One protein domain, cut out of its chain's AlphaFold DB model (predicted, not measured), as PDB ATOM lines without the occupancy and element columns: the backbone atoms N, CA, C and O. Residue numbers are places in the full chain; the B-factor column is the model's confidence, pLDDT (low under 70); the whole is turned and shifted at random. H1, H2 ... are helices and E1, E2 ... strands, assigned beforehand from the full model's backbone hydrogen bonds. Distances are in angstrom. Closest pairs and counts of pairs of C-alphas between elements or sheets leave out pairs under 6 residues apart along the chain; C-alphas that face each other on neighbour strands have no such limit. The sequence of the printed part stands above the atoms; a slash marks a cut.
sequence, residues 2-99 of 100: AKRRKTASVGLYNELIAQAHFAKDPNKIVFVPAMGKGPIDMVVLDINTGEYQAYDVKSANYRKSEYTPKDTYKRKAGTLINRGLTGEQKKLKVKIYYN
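What this domain is: This is residues 2 to 99 of the 100 residues of an uncharacterized protein of Candidatus Pelagibacter sp. TMED203 (UniProt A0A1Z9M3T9). A strongly twisted, curled sheet of four strands has one long helix, H1, packed over one face, and a long loop, residues 60 to 86, reaches away from the sheet and folds back. Residues 2 to 9 of H1 stick out from the body, and the far part of the loop makes one end of the longest axis. The printed part has 98 residues, with two named helices and four named strands in the order H1 E1 E2 E3 H2 E4. The sheet runs E1 E2 E3 E4 and is mixed, and the class is mixed, helices and strands. The whole is loose, with a radius of gyration of the C-alphas of 16.0 A and spans of 46 by 34 by 25 A.

Where its parts are: H1, residues 2 to 23, begins at C-alpha 2, (-6.381, -47.665, -36.497), and is 31.5 A long. E1, residues 28 to 31, is 9.8 A long, and E2, residues 42 to 46, is 13.2 A. E3, residues 52 to 59, is the longest strand at 22.2 A and ends at C-alpha 59, (-6.543, -47.712, -17.548). H2, residues 87 to 91, measures 6.4 A. E4, residues 95 to 99, is 12.6 A long and ends at C-alpha 99, (-8.578, -44.157, -13.560).

How they stand to each other: E1, E2 and E3 form a meander, each strand the antiparallel neighbour of the one before. In the hairpin of E1 and E2, at 154 degrees, N 31 and O 43 are 2.8 A apart, within hydrogen-bond range. In the hairpin of E2 and E3, at 139 degrees, N 55 and O 42 are 2.8 A apart. E3 and E4 are parallel at 44 degrees, with N 97 and O 56 at 2.9 A. The pairing is staggered: E3 pairs with E2 over residues 52 to 55 and with E4 over residues 55 to 59. E1 and E4 are the edge strands and are apart. H1 is on the sheet with its residues 10 to 23, giving two layers, a helix on one face of a sheet. The closest C-alphas of H1 and E3 are those of Glu 15 and Val 57, 6.0 A apart; those of H1 and E1 are Ala 23 and Val 30, at 6.3 A. E3, H2 and E4 form a strand-helix-strand unit, two parallel strands with a helix between them in the chain, and its crossover is right-handed. H2 only grazes the sheet, with residue 89, and is only just on it, with 5 pairs of C-alphas within 10 A. H1 and H2 are apart. In H1 and H2 every O i to N i+4 pair is within hydrogen-bond range.

The domain as a whole: The two C-alphas farthest apart are those of Asn 48 and Lys 70, at 47.6 A. The printed part has no cut. The link from E3 to H2, 27 residues, is long. The mean pLDDT of the printed part is 92.1, and residues 2 to 3 are under 70.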
ATOM      1  N   ALA A   2      -5.205 -48.086 -37.282       68.88
ATOM      2  CA  ALA A   2      -6.381 -47.665 -36.497       68.88
ATOM      3  C   ALA A   2      -6.435 -48.198 -35.044       68.88
ATOM      4  O   ALA A   2      -6.745 -47.444 -34.127       68.88
ATOM      5  N   LYS A   3      -6.067 -49.469 -34.803       65.00
ATOM      6  CA  LYS A   3      -6.051 -50.071 -33.451       65.00
ATOM      7  C   LYS A   3      -5.085 -49.362 -32.490       65.00
ATOM      8  O   LYS A   3      -5.441 -49.130 -31.343       65.00
ATOM      9  N   ARG A   4      -3.903 -48.957 -32.976       73.38
ATOM     10  CA  ARG A   4      -2.926 -48.189 -32.181       73.38
ATOM     11  C   ARG A   4      -3.458 -46.799 -31.822       73.38
ATOM     12  O   ARG A   4      -3.279 -46.381 -30.688       73.38
ATOM     13  N   ARG A   5      -4.175 -46.134 -32.741       79.12
ATOM     14  CA  ARG A   5      -4.817 -44.831 -32.472       79.12
ATOM     15  C   ARG A   5      -5.877 -44.931 -31.374       79.12
ATOM     16  O   ARG A   5      -5.865 -44.109 -30.474       79.12
ATOM     17  N   LYS A   6      -6.729 -45.966 -31.405       85.06
ATOM     18  CA  LYS A   6      -7.740 -46.207 -30.357       85.06
ATOM     19  C   LYS A   6      -7.111 -46.441 -28.980       85.06
ATOM     20  O   LYS A   6      -7.596 -45.927 -27.985       85.06
ATOM     21  N   THR A   7      -6.032 -47.219 -28.905       85.12
ATOM     22  CA  THR A   7      -5.342 -47.445 -27.625       85.12
ATOM     23  C   THR A   7      -4.652 -46.176 -27.126       85.12
ATOM     24  O   THR A   7      -4.760 -45.863 -25.946       85.12
ATOM     25  N   ALA A   8      -4.005 -45.421 -28.019       85.88
ATOM     26  CA  ALA A   8      -3.373 -44.149 -27.673       85.88
ATOM     27  C   ALA A   8      -4.394 -43.107 -27.189       85.88
ATOM     28  O   ALA A   8      -4.157 -42.458 -26.177       85.88
ATOM     29  N   SER A   9      -5.558 -42.999 -27.842       90.31
ATOM     30  CA  SER A   9      -6.616 -42.079 -27.411       90.31
ATOM     31  C   SER A   9      -7.173 -42.438 -26.033       90.31
ATOM     32  O   SER A   9      -7.471 -41.547 -25.248       90.31
ATOM     33  N   VAL A  10      -7.288 -43.733 -25.711       90.88
ATOM     34  CA  VAL A  10      -7.701 -44.189 -24.373       90.88
ATOM     35  C   VAL A  10      -6.639 -43.858 -23.321       90.88
ATOM     36  O   VAL A  10      -7.004 -43.454 -22.221       90.88
ATOM     37  N   GLY A  11      -5.351 -44.011 -23.637       89.69
ATOM     38  CA  GLY A  11      -4.254 -43.587 -22.757       89.69
ATOM     39  C   GLY A  11      -4.352 -42.099 -22.426       89.69
ATOM     40  O   GLY A  11      -4.586 -41.747 -21.272       89.69
ATOM     41  N   LEU A  12      -4.343 -41.260 -23.468       91.12
ATOM     42  CA  LEU A  12      -4.437 -39.805 -23.344       91.12
ATOM     43  C   LEU A  12      -5.689 -39.360 -22.577       91.12
ATOM     44  O   LEU A  12      -5.610 -38.507 -21.701       91.12
ATOM     45  N   TYR A  13      -6.848 -39.957 -22.866       93.69
ATOM     46  CA  TYR A  13      -8.081 -39.668 -22.134       93.69
ATOM     47  C   TYR A  13      -7.931 -39.929 -20.628       93.69
ATOM     48  O   TYR A  13      -8.333 -39.102 -19.816       93.69
ATOM     49  N   ASN A  14      -7.326 -41.056 -20.239       93.56
ATOM     50  CA  ASN A  14      -7.145 -41.375 -18.823       93.56
ATOM     51  C   ASN A  14      -6.138 -40.451 -18.138       93.56
ATOM     52  O   ASN A  14      -6.352 -40.092 -16.983       93.56
ATOM     53  N   GLU A  15      -5.073 -40.058 -18.835       93.69
ATOM     54  CA  GLU A  15      -4.115 -39.073 -18.329       93.69
ATOM     55  C   GLU A  15      -4.793 -37.725 -18.067       93.69
ATOM     56  O   GLU A  15      -4.647 -37.180 -16.977       93.69
ATOM     57  N   LEU A  16      -5.603 -37.228 -19.009       94.31
ATOM     58  CA  LEU A  16      -6.340 -35.969 -18.856       94.31
ATOM     59  C   LEU A  16      -7.346 -36.014 -17.697       94.31
ATOM     60  O   LEU A  16      -7.429 -35.064 -16.920       94.31
ATOM     61  N   ILE A  17      -8.083 -37.119 -17.536       95.88
ATOM     62  CA  ILE A  17      -9.006 -37.281 -16.402       95.88
ATOM     63  C   ILE A  17      -8.245 -37.322 -15.073       95.88
ATOM     64  O   ILE A  17      -8.676 -36.690 -14.110       95.88
ATOM     65  N   ALA A  18      -7.109 -38.021 -15.012       95.94
ATOM     66  CA  ALA A  18      -6.279 -38.068 -13.812       95.94
ATOM     67  C   ALA A  18      -5.719 -36.679 -13.457       95.94
ATOM     68  O   ALA A  18      -5.791 -36.270 -12.298       95.94
ATOM     69  N   GLN A  19      -5.238 -35.924 -14.451       95.75
ATOM     70  CA  GLN A  19      -4.768 -34.549 -14.261       95.75
ATOM     71  C   GLN A  19      -5.893 -33.666 -13.714       95.75
ATOM     72  O   GLN A  19      -5.723 -33.016 -12.687       95.75
ATOM     73  N   ALA A  20      -7.071 -33.710 -14.345       96.00
ATOM     74  CA  ALA A  20      -8.239 -32.961 -13.897       96.00
ATOM     75  C   ALA A  20      -8.681 -33.368 -12.484       96.00
ATOM     76  O   ALA A  20      -9.069 -32.512 -11.697       96.00
ATOM     77  N   HIS A  21      -8.617 -34.656 -12.136       96.25
ATOM     78  CA  HIS A  21      -8.964 -35.145 -10.804       96.25
ATOM     79  C   HIS A  21      -8.084 -34.518  -9.719       96.25
ATOM     80  O   HIS A  21      -8.614 -34.041  -8.719       96.25
ATOM     81  N   PHE A  22      -6.761 -34.497  -9.905       96.56
ATOM     82  CA  PHE A  22      -5.851 -33.885  -8.932       96.56
ATOM     83  C   PHE A  22      -5.935 -32.357  -8.925       96.56
ATOM     84  O   PHE A  22      -5.908 -31.768  -7.850       96.56
ATOM     85  N   ALA A  23      -6.115 -31.730 -10.089       96.00
ATOM     86  CA  ALA A  23      -6.229 -30.277 -10.220       96.00
ATOM     87  C   ALA A  23      -7.533 -29.689  -9.641       96.00
ATOM     88  O   ALA A  23      -7.664 -28.472  -9.547       96.00
ATOM     89  N   LYS A  24      -8.509 -30.525  -9.250       97.19
ATOM     90  CA  LYS A  24      -9.698 -30.072  -8.502       97.19
ATOM     91  C   LYS A  24      -9.358 -29.559  -7.106       97.19
ATOM     92  O   LYS A  24     -10.127 -28.779  -6.554       97.19
ATOM     93  N   ASP A  25      -8.263 -30.035  -6.524       97.12
ATOM     94  CA  ASP A  25      -7.777 -29.535  -5.246       97.12
ATOM     95  C   ASP A  25      -6.927 -28.278  -5.497       97.12
ATOM     96  O   ASP A  25      -5.886 -28.383  -6.151       97.12
ATOM     97  N   PRO A  26      -7.329 -27.097  -4.989       96.75
ATOM     98  CA  PRO A  26      -6.608 -25.849  -5.232       96.75
ATOM     99  C   PRO A  26      -5.195 -25.841  -4.634       96.75
ATOM    100  O   PRO A  26      -4.370 -25.024  -5.036       96.75
ATOM    101  N   ASN A  27      -4.898 -26.750  -3.702       97.81
ATOM    102  CA  ASN A  27      -3.576 -26.877  -3.100       97.81
ATOM    103  C   ASN A  27      -2.661 -27.842  -3.862       97.81
ATOM    104  O   ASN A  27      -1.540 -28.103  -3.424       97.81
ATOM    105  N   LYS A  28      -3.119 -28.408  -4.983       98.06
ATOM    106  CA  LYS A  28      -2.337 -29.349  -5.783       98.06
ATOM    107  C   LYS A  28      -2.007 -28.765  -7.144       98.06
ATOM    108  O   LYS A  28      -2.883 -28.357  -7.898       98.06
ATOM    109  N   ILE A  29      -0.724 -28.800  -7.485       97.75
ATOM    110  CA  ILE A  29      -0.234 -28.436  -8.812       97.75
ATOM    111  C   ILE A  29       0.135 -29.714  -9.555       97.75
ATOM    112  O   ILE A  29       0.909 -30.534  -9.058       97.75
ATOM    113  N   VAL A  30      -0.423 -29.882 -10.752       97.56
ATOM    114  CA  VAL A  30      -0.158 -31.034 -11.618       97.56
ATOM    115  C   VAL A  30       0.827 -30.632 -12.709       97.56
ATOM    116  O   VAL A  30       0.534 -29.777 -13.541       97.56
ATOM    117  N   PHE A  31       1.985 -31.282 -12.730       96.06
ATOM    118  CA  PHE A  31       2.997 -31.140 -13.768       96.06
ATOM    119  C   PHE A  31       2.946 -32.337 -14.711       96.06
ATOM    120  O   PHE A  31       2.977 -33.488 -14.278       96.06
ATOM    121  N   VAL A  32       2.919 -32.057 -16.009       93.31
ATOM    122  CA  VAL A  32       2.937 -33.061 -17.077       93.31
ATOM    123  C   VAL A  32       4.297 -32.990 -17.777       93.31
ATOM    124  O   VAL A  32       4.769 -31.883 -18.053       93.31
ATOM    125  N   PRO A  33       4.962 -34.123 -18.062       89.00
ATOM    126  CA  PRO A  33       6.251 -34.113 -18.733       89.00
ATOM    127  C   PRO A  33       6.126 -33.509 -20.132       89.00
ATOM    128  O   PRO A  33       5.252 -33.875 -20.926       89.00
ATOM    129  N   ALA A  34       7.042 -32.598 -20.456       85.44
ATOM    130  CA  ALA A  34       7.092 -31.980 -21.771       85.44
ATOM    131  C   ALA A  34       7.213 -33.056 -22.864       85.44
ATOM    132  O   ALA A  34       8.055 -33.954 -22.796       85.44
ATOM    133  N   MET A  35       6.357 -32.964 -23.883       82.12
ATOM    134  CA  MET A  35       6.263 -33.927 -24.989       82.12
ATOM    135  C   MET A  35       5.885 -35.370 -24.595       82.12
ATOM    136  O   MET A  35       6.058 -36.270 -25.417       82.12
ATOM    137  N   GLY A  36       5.390 -35.617 -23.374       77.38
ATOM    138  CA  GLY A  36       4.977 -36.960 -22.938       77.38
ATOM    139  C   GLY A  36       6.124 -37.975 -22.899       77.38
ATOM    140  O   GLY A  36       5.915 -39.169 -23.107       77.38
ATOM    141  N   LYS A  37       7.365 -37.505 -22.713       78.56
ATOM    142  CA  LYS A  37       8.552 -38.360 -22.622       78.56
ATOM    143  C   LYS A  37       8.942 -38.571 -21.166       78.56
ATOM    144  O   LYS A  37       9.151 -37.608 -20.436       78.56
ATOM    145  N   GLY A  38       9.137 -39.829 -20.785       84.25
ATOM    146  CA  GLY A  38       9.704 -40.195 -19.492       84.25
ATOM    147  C   GLY A  38       9.077 -41.455 -18.899       84.25
ATOM    148  O   GLY A  38       8.174 -42.040 -19.494       84.25
ATOM    149  N   PRO A  39       9.561 -41.885 -17.724       90.44
ATOM    150  CA  PRO A  39       9.036 -43.049 -17.014       90.44
ATOM    151  C   PRO A  39       7.761 -42.742 -16.206       90.44
ATOM    152  O   PRO A  39       7.311 -43.596 -15.443       90.44
ATOM    153  N   ILE A  40       7.214 -41.529 -16.312       93.62
ATOM    154  CA  ILE A  40       6.065 -41.038 -15.544       93.62
ATOM    155  C   ILE A  40       5.114 -40.271 -16.458       93.62
ATOM    156  O   ILE A  40       5.559 -39.703 -17.454       93.62
ATOM    157  N   ASP A  41       3.848 -40.194 -16.062       94.19
ATOM    158  CA  ASP A  41       2.813 -39.464 -16.800       94.19
ATOM    159  C   ASP A  41       2.505 -38.106 -16.152       94.19
ATOM    160  O   ASP A  41       2.100 -37.171 -16.836       94.19
ATOM    161  N   MET A  42       2.713 -37.963 -14.836       95.56
ATOM    162  CA  MET A  42       2.592 -36.674 -14.143       95.56
ATOM    163  C   MET A  42       3.323 -36.638 -12.797       95.56
ATOM    164  O   MET A  42       3.642 -37.676 -12.212       95.56
ATOM    165  N   VAL A  43       3.509 -35.431 -12.268       97.00
ATOM    166  CA  VAL A  43       3.884 -35.162 -10.877       97.00
ATOM    167  C   VAL A  43       2.815 -34.281 -10.247       97.00
ATOM    168  O   VAL A  43       2.409 -33.288 -10.839       97.00
ATOM    169  N   VAL A  44       2.375 -34.630  -9.043       97.94
ATOM    170  CA  VAL A  44       1.465 -33.805  -8.243       97.94
ATOM    171  C   VAL A  44       2.246 -33.249  -7.063       97.94
ATOM    172  O   VAL A  44       2.805 -34.029  -6.293       97.94
ATOM    173  N   LEU A  45       2.300 -31.926  -6.943       98.31
ATOM    174  CA  LEU A  45       2.885 -31.202  -5.816       98.31
ATOM    175  C   LEU A  45       1.758 -30.705  -4.913       98.31
ATOM    176  O   LEU A  45       0.857 -30.031  -5.405       98.31
ATOM    177  N   ASP A  46       1.822 -31.003  -3.620       97.94
ATOM    178  CA  ASP A  46       0.965 -30.373  -2.616       97.94
ATOM    179  C   ASP A  46       1.671 -29.133  -2.055       97.94
ATOM    180  O   ASP A  46       2.766 -29.228  -1.500       97.94
ATOM    181  N   ILE A  47       1.077 -27.954  -2.229       97.56
ATOM    182  CA  ILE A  47       1.714 -26.686  -1.847       97.56
ATOM    183  C   ILE A  47       1.675 -26.433  -0.339       97.56
ATOM    184  O   ILE A  47       2.470 -25.633   0.149       97.56
ATOM    185  N   ASN A  48       0.788 -27.103   0.406       97.25
ATOM    186  CA  ASN A  48       0.720 -26.941   1.857       97.25
ATOM    187  C   ASN A  48       1.882 -27.660   2.543       97.25
ATOM    188  O   ASN A  48       2.431 -27.159   3.522       97.25
ATOM    189  N   THR A  49       2.235 -28.848   2.047       97.44
ATOM    190  CA  THR A  49       3.286 -29.691   2.639       97.44
ATOM    191  C   THR A  49       4.618 -29.588   1.902       97.44
ATOM    192  O   THR A  49       5.655 -29.927   2.467       97.44
ATOM    193  N   GLY A  50       4.610 -29.145   0.642       96.44
ATOM    194  CA  GLY A  50       5.768 -29.188  -0.250       96.44
ATOM    195  C   GLY A  50       6.103 -30.596  -0.758       96.44
ATOM    196  O   GLY A  50       7.096 -30.775  -1.464       96.44
ATOM    197  N   GLU A  51       5.301 -31.610  -0.417       97.00
ATOM    198  CA  GLU A  51       5.524 -32.984  -0.859       97.00
ATOM    199  C   GLU A  51       5.059 -33.180  -2.301       97.00
ATOM    200  O   GLU A  51       4.004 -32.692  -2.714       97.00
ATOM    201  N   TYR A  52       5.823 -33.961  -3.067       96.50
ATOM    202  CA  TYR A  52       5.439 -34.352  -4.416       96.50
ATOM    203  C   TYR A  52       5.282 -35.865  -4.545       96.50
ATOM    204  O   TYR A  52       5.962 -36.658  -3.891       96.50
ATOM    205  N   GLN A  53       4.417 -36.270  -5.470       97.50
ATOM    206  CA  GLN A  53       4.253 -37.657  -5.866       97.50
ATOM    207  C   GLN A  53       4.211 -37.769  -7.388       97.50
ATOM    208  O   GLN A  53       3.361 -37.178  -8.052       97.50
ATOM    209  N   ALA A  54       5.116 -38.575  -7.940       96.88
ATOM    210  CA  ALA A  54       5.083 -38.950  -9.347       96.88
ATOM    211  C   ALA A  54       4.091 -40.097  -9.580       96.88
ATOM    212  O   ALA A  54       4.037 -41.048  -8.787       96.88
ATOM    213  N   TYR A  55       3.345 -40.027 -10.679       96.44
ATOM    214  CA  TYR A  55       2.347 -41.017 -11.058       96.44
ATOM    215  C   TYR A  55       2.553 -41.546 -12.476       96.44
ATOM    216  O   TYR A  55       2.924 -40.818 -13.395       96.44
ATOM    217  N   ASP A  56       2.256 -42.832 -12.630       95.25
ATOM    218  CA  ASP A  56       2.098 -43.540 -13.898       95.25
ATOM    219  C   ASP A  56       0.612 -43.906 -14.035       95.25
ATOM    220  O   ASP A  56       0.066 -44.674 -13.238       95.25
ATOM    221  N   VAL A  57      -0.080 -43.307 -14.995       94.25
ATOM    222  CA  VAL A  57      -1.509 -43.489 -15.230       94.25
ATOM    223  C   VAL A  57      -1.737 -44.754 -16.038       94.25
ATOM    224  O   VAL A  57      -1.084 -45.045 -17.044       94.25
ATOM    225  N   LYS A  58      -2.702 -45.556 -15.594       92.06
ATOM    226  CA  LYS A  58      -3.092 -46.785 -16.280       92.06
ATOM    227  C   LYS A  58      -4.604 -46.912 -16.307       92.06
ATOM    228  O   LYS A  58      -5.284 -46.722 -15.305       92.06
ATOM    229  N   SER A  59      -5.138 -47.318 -17.455       91.06
ATOM    230  CA  SER A  59      -6.543 -47.712 -17.548       91.06
ATOM    231  C   SER A  59      -6.793 -48.939 -16.672       91.06
ATOM    232  O   SER A  59      -6.116 -49.971 -16.826       91.06
ATOM    233  N   ALA A  60      -7.781 -48.853 -15.780       90.94
ATOM    234  CA  ALA A  60      -8.236 -50.007 -15.024       90.94
ATOM    235  C   ALA A  60      -8.778 -51.069 -15.992       90.94
ATOM    236  O   ALA A  60      -9.683 -50.824 -16.782       90.94
ATOM    237  N   ASN A  61      -8.187 -52.262 -15.963       89.94
ATOM    238  CA  ASN A  61      -8.673 -53.406 -16.727       89.94
ATOM    239  C   ASN A  61      -9.026 -54.519 -15.753       89.94
ATOM    240  O   ASN A  61      -8.235 -54.829 -14.863       89.94
ATOM    241  N   TYR A  62     -10.179 -55.142 -15.953       92.25
ATOM    242  CA  TYR A  62     -10.694 -56.181 -15.071       92.25
ATOM    243  C   TYR A  62     -10.711 -57.530 -15.784       92.25
ATOM    244  O   TYR A  62     -10.912 -57.614 -17.000       92.25
ATOM    245  N   ARG A  63     -10.465 -58.603 -15.035       92.50
ATOM    246  CA  ARG A  63     -10.477 -59.964 -15.583       92.50
ATOM    247  C   ARG A  63     -11.895 -60.368 -15.964       92.50
ATOM    248  O   ARG A  63     -12.804 -60.273 -15.147       92.50
ATOM    249  N   LYS A  64     -12.063 -60.857 -17.192       92.81
ATOM    250  CA  LYS A  64     -13.370 -61.275 -17.723       92.81
ATOM    251  C   LYS A  64     -13.829 -62.634 -17.200       92.81
ATOM    252  O   LYS A  64     -15.024 -62.867 -17.105       92.81
ATOM    253  N   SER A  65     -12.892 -63.518 -16.874       93.94
ATOM    254  CA  SER A  65     -13.172 -64.883 -16.435       93.94
ATOM    255  C   SER A  65     -12.221 -65.317 -15.326       93.94
ATOM    256  O   SER A  65     -11.141 -64.741 -15.145       93.94
ATOM    257  N   GLU A  66     -12.642 -66.337 -14.580       94.81
ATOM    258  CA  GLU A  66     -11.767 -67.028 -13.641       94.81
ATOM    259  C   GLU A  66     -10.839 -67.984 -14.385       94.81
ATOM    260  O   GLU A  66     -11.266 -68.672 -15.310       94.81
ATOM    261  N   TYR A  67      -9.574 -68.040 -13.977       92.69
ATOM    262  CA  TYR A  67      -8.626 -69.035 -14.477       92.69
ATOM    263  C   TYR A  67      -7.437 -69.188 -13.523       92.69
ATOM    264  O   TYR A  67      -7.108 -68.267 -12.770       92.69
ATOM    265  N   THR A  68      -6.767 -70.338 -13.575       92.88
ATOM    266  CA  THR A  68      -5.526 -70.595 -12.832       92.88
ATOM    267  C   THR A  68      -4.363 -70.632 -13.828       92.88
ATOM    268  O   THR A  68      -4.331 -71.526 -14.674       92.88
ATOM    269  N   PRO A  69      -3.440 -69.654 -13.806       88.19
ATOM    270  CA  PRO A  69      -2.268 -69.650 -14.672       88.19
ATOM    271  C   PRO A  69      -1.193 -70.624 -14.158       88.19
ATOM    272  O   PRO A  69      -1.329 -71.238 -13.102       88.19
ATOM    273  N   LYS A  70      -0.082 -70.745 -14.900       90.38
ATOM    274  CA  LYS A  70       1.075 -71.584 -14.525       90.38
ATOM    275  C   LYS A  70       1.741 -71.172 -13.206       90.38
ATOM    276  O   LYS A  70       2.436 -71.978 -12.608       90.38
ATOM    277  N   ASP A  71       1.519 -69.935 -12.762       87.94
ATOM    278  CA  ASP A  71       1.957 -69.410 -11.462       87.94
ATOM    279  C   ASP A  71       1.070 -69.883 -10.292       87.94
ATOM    280  O   ASP A  71       1.190 -69.350  -9.193       87.94
ATOM    281  N   THR A  72       0.154 -70.825 -10.561       86.56
ATOM    282  CA  THR A  72      -0.747 -71.535  -9.634       86.56
ATOM    283  C   THR A  72      -1.690 -70.658  -8.806       86.56
ATOM    284  O   THR A  72      -2.541 -71.175  -8.081       86.56
ATOM    285  N   TYR A  73      -1.649 -69.334  -8.971       86.75
ATOM    286  CA  TYR A  73      -2.513 -68.410  -8.251       86.75
ATOM    287  C   TYR A  73      -3.844 -68.200  -8.980       86.75
ATOM    288  O   TYR A  73      -3.903 -67.555 -10.034       86.75
ATOM    289  N   LYS A  74      -4.941 -68.698  -8.393       91.38
ATOM    290  CA  LYS A  74      -6.288 -68.568  -8.965       91.38
ATOM    291  C   LYS A  74      -6.655 -67.093  -9.161       91.38
ATOM    292  O   LYS A  74      -6.725 -66.306  -8.217       91.38
ATOM    293  N   ARG A  75      -6.937 -66.715 -10.406       92.25
ATOM    294  CA  ARG A  75      -7.407 -65.379 -10.773       92.25
ATOM    295  C   ARG A  75      -8.931 -65.382 -10.798       92.25
ATOM    296  O   ARG A  75      -9.526 -66.189 -11.505       92.25
ATOM    297  N   LYS A  76      -9.555 -64.475 -10.043       93.88
ATOM    298  CA  LYS A  76     -11.016 -64.303 -10.010       93.88
ATOM    299  C   LYS A  76     -11.484 -63.309 -11.072       93.88
ATOM    300  O   LYS A  76     -10.794 -62.319 -11.347       93.88
ATOM    301  N   ALA A  77     -12.661 -63.550 -11.636       94.19
ATOM    302  CA  ALA A  77     -13.330 -62.624 -12.538       94.19
ATOM    303  C   ALA A  77     -13.673 -61.325 -11.788       94.19
ATOM    304  O   ALA A  77     -13.806 -61.317 -10.566       94.19
ATOM    305  N   GLY A  78     -13.732 -60.204 -12.502       92.50
ATOM    306  CA  GLY A  78     -13.988 -58.885 -11.918       92.50
ATOM    307  C   GLY A  78     -12.820 -58.289 -11.122       92.50
ATOM    308  O   GLY A  78     -12.902 -57.143 -10.697       92.50
ATOM    309  N   THR A  79     -11.705 -59.006 -10.942       92.06
ATOM    310  CA  THR A  79     -10.525 -58.452 -10.255       92.06
ATOM    311  C   THR A  79      -9.676 -57.577 -11.175       92.06
ATOM    312  O   THR A  79      -9.502 -57.886 -12.359       92.06
ATOM    313  N   LEU A  80      -9.101 -56.507 -10.616       91.69
ATOM    314  CA  LEU A  80      -8.199 -55.604 -11.330       91.69
ATOM    315  C   LEU A  80      -6.936 -56.340 -11.804       91.69
ATOM    316  O   LEU A  80      -6.324 -57.144 -11.091       91.69
ATOM    317  N   ILE A  81      -6.518 -56.045 -13.029       90.94
ATOM    318  CA  ILE A  81      -5.246 -56.485 -13.591       90.94
ATOM    319  C   ILE A  81      -4.166 -55.497 -13.147       90.94
ATOM    320  O   ILE A  81      -3.965 -54.454 -13.769       90.94
ATOM    321  N   ASN A  82      -3.470 -55.853 -12.067       89.12
ATOM    322  CA  ASN A  82      -2.351 -55.073 -11.545       89.12
ATOM    323  C   ASN A  82      -1.230 -54.949 -12.587       89.12
ATOM    324  O   ASN A  82      -0.823 -55.933 -13.209       89.12
ATOM    325  N   ARG A  83      -0.727 -53.728 -12.754       90.31
ATOM    326  CA  ARG A  83       0.452 -53.388 -13.550       90.31
ATOM    327  C   ARG A  83       1.671 -53.295 -12.636       90.31
ATOM    328  O   ARG A  83       1.562 -52.859 -11.494       90.31
ATOM    329  N   GLY A  84       2.812 -53.760 -13.133       90.81
ATOM    330  CA  GLY A  84       4.092 -53.635 -12.444       90.81
ATOM    331  C   GLY A  84       4.809 -52.357 -12.863       90.81
ATOM    332  O   GLY A  84       4.703 -51.950 -14.017       90.81
ATOM    333  N   LEU A  85       5.553 -51.767 -11.932       94.19
ATOM    334  CA  LEU A  85       6.450 -50.647 -12.204       94.19
ATOM    335  C   LEU A  85       7.795 -51.141 -12.752       94.19
ATOM    336  O   LEU A  85       8.299 -52.189 -12.327       94.19
ATOM    337  N   THR A  86       8.404 -50.353 -13.636       94.12
ATOM    338  CA  THR A  86       9.787 -50.551 -14.088       94.12
ATOM    339  C   THR A  86      10.780 -50.324 -12.942       94.12
ATOM    340  O   THR A  86      10.451 -49.748 -11.902       94.12
ATOM    341  N   GLY A  87      12.026 -50.783 -13.105       95.88
ATOM    342  CA  GLY A  87      13.071 -50.561 -12.098       95.88
ATOM    343  C   GLY A  87      13.333 -49.075 -11.829       95.88
ATOM    344  O   GLY A  87      13.499 -48.679 -10.680       95.88
ATOM    345  N   GLU A  88      13.309 -48.252 -12.877       94.00
ATOM    346  CA  GLU A  88      13.454 -46.797 -12.781       94.00
ATOM    347  C   GLU A  88      12.277 -46.155 -12.039       94.00
ATOM    348  O   GLU A  88      12.486 -45.405 -11.089       94.00
ATOM    349  N   GLN A  89      11.042 -46.538 -12.376       95.75
ATOM    350  CA  GLN A  89       9.843 -46.066 -11.680       95.75
ATOM    351  C   GLN A  89       9.868 -46.392 -10.181       95.75
ATOM    352  O   GLN A  89       9.476 -45.568  -9.357       95.75
ATOM    353  N   LYS A  90      10.370 -47.575  -9.801       96.50
ATOM    354  CA  LYS A  90      10.540 -47.941  -8.387       96.50
ATOM    355  C   LYS A  90      11.558 -47.046  -7.680       96.50
ATOM    356  O   LYS A  90      11.288 -46.604  -6.568       96.50
ATOM    357  N   LYS A  91      12.700 -46.752  -8.317       95.06
ATOM    358  CA  LYS A  91      13.722 -45.837  -7.769       95.06
ATOM    359  C   LYS A  91      13.164 -44.427  -7.566       95.06
ATOM    360  O   LYS A  91      13.418 -43.817  -6.534       95.06
ATOM    361  N   LEU A  92      12.351 -43.959  -8.511       93.19
ATOM    362  CA  LEU A  92      11.660 -42.667  -8.463       93.19
ATOM    363  C   LEU A  92      10.406 -42.671  -7.568       93.19
ATOM    364  O   LEU A  92       9.687 -41.676  -7.523       93.19
ATOM    365  N   LYS A  93      10.121 -43.778  -6.863       95.56
ATOM    366  CA  LYS A  93       8.956 -43.944  -5.974       95.56
ATOM    367  C   LYS A  93       7.619 -43.607  -6.651       95.56
ATOM    368  O   LYS A  93       6.700 -43.089  -6.017       95.56
ATOM    369  N   VAL A  94       7.506 -43.911  -7.943       96.81
ATOM    370  CA  VAL A  94       6.303 -43.669  -8.747       96.81
ATOM    371  C   VAL A  94       5.144 -44.510  -8.220       96.81
ATOM    372  O   VAL A  94       5.329 -45.667  -7.841       96.81
ATOM    373  N   LYS A  95       3.934 -43.949  -8.219       96.44
ATOM    374  CA  LYS A  95       2.697 -44.678  -7.908       96.44
ATOM    375  C   LYS A  95       1.875 -44.892  -9.169       96.44
ATOM    376  O   LYS A  95       1.808 -44.023 -10.028       96.44
ATOM    377  N   ILE A  96       1.203 -46.035  -9.267       95.56
ATOM    378  CA  ILE A  96       0.259 -46.258 -10.364       95.56
ATOM    379  C   ILE A  96      -1.069 -45.607  -9.997       95.56
ATOM    380  O   ILE A  96      -1.647 -45.933  -8.957       95.56
ATOM    381  N   TYR A  97      -1.565 -44.729 -10.860       95.50
ATOM    382  CA  TYR A  97      -2.912 -44.186 -10.758       95.50
ATOM    383  C   TYR A  97      -3.834 -44.933 -11.722       95.50
ATOM    384  O   TYR A  97      -3.655 -44.885 -12.940       95.50
ATOM    385  N   TYR A  98      -4.829 -45.633 -11.176       92.88
ATOM    386  CA  TYR A  98      -5.874 -46.252 -11.982       92.88
ATOM    387  C   TYR A  98      -7.059 -45.312 -12.076       92.88
ATOM    388  O   TYR A  98      -7.746 -45.094 -11.078       92.88
ATOM    389  N   ASN A  99      -7.317 -44.820 -13.282       82.81
ATOM    390  CA  ASN A  99      -8.578 -44.157 -13.560       82.81
ATOM    391  C   ASN A  99      -9.685 -45.224 -13.580       82.81
ATOM    392  O   ASN A  99      -9.546 -46.227 -14.295       82.81
TER     393      ASN A  99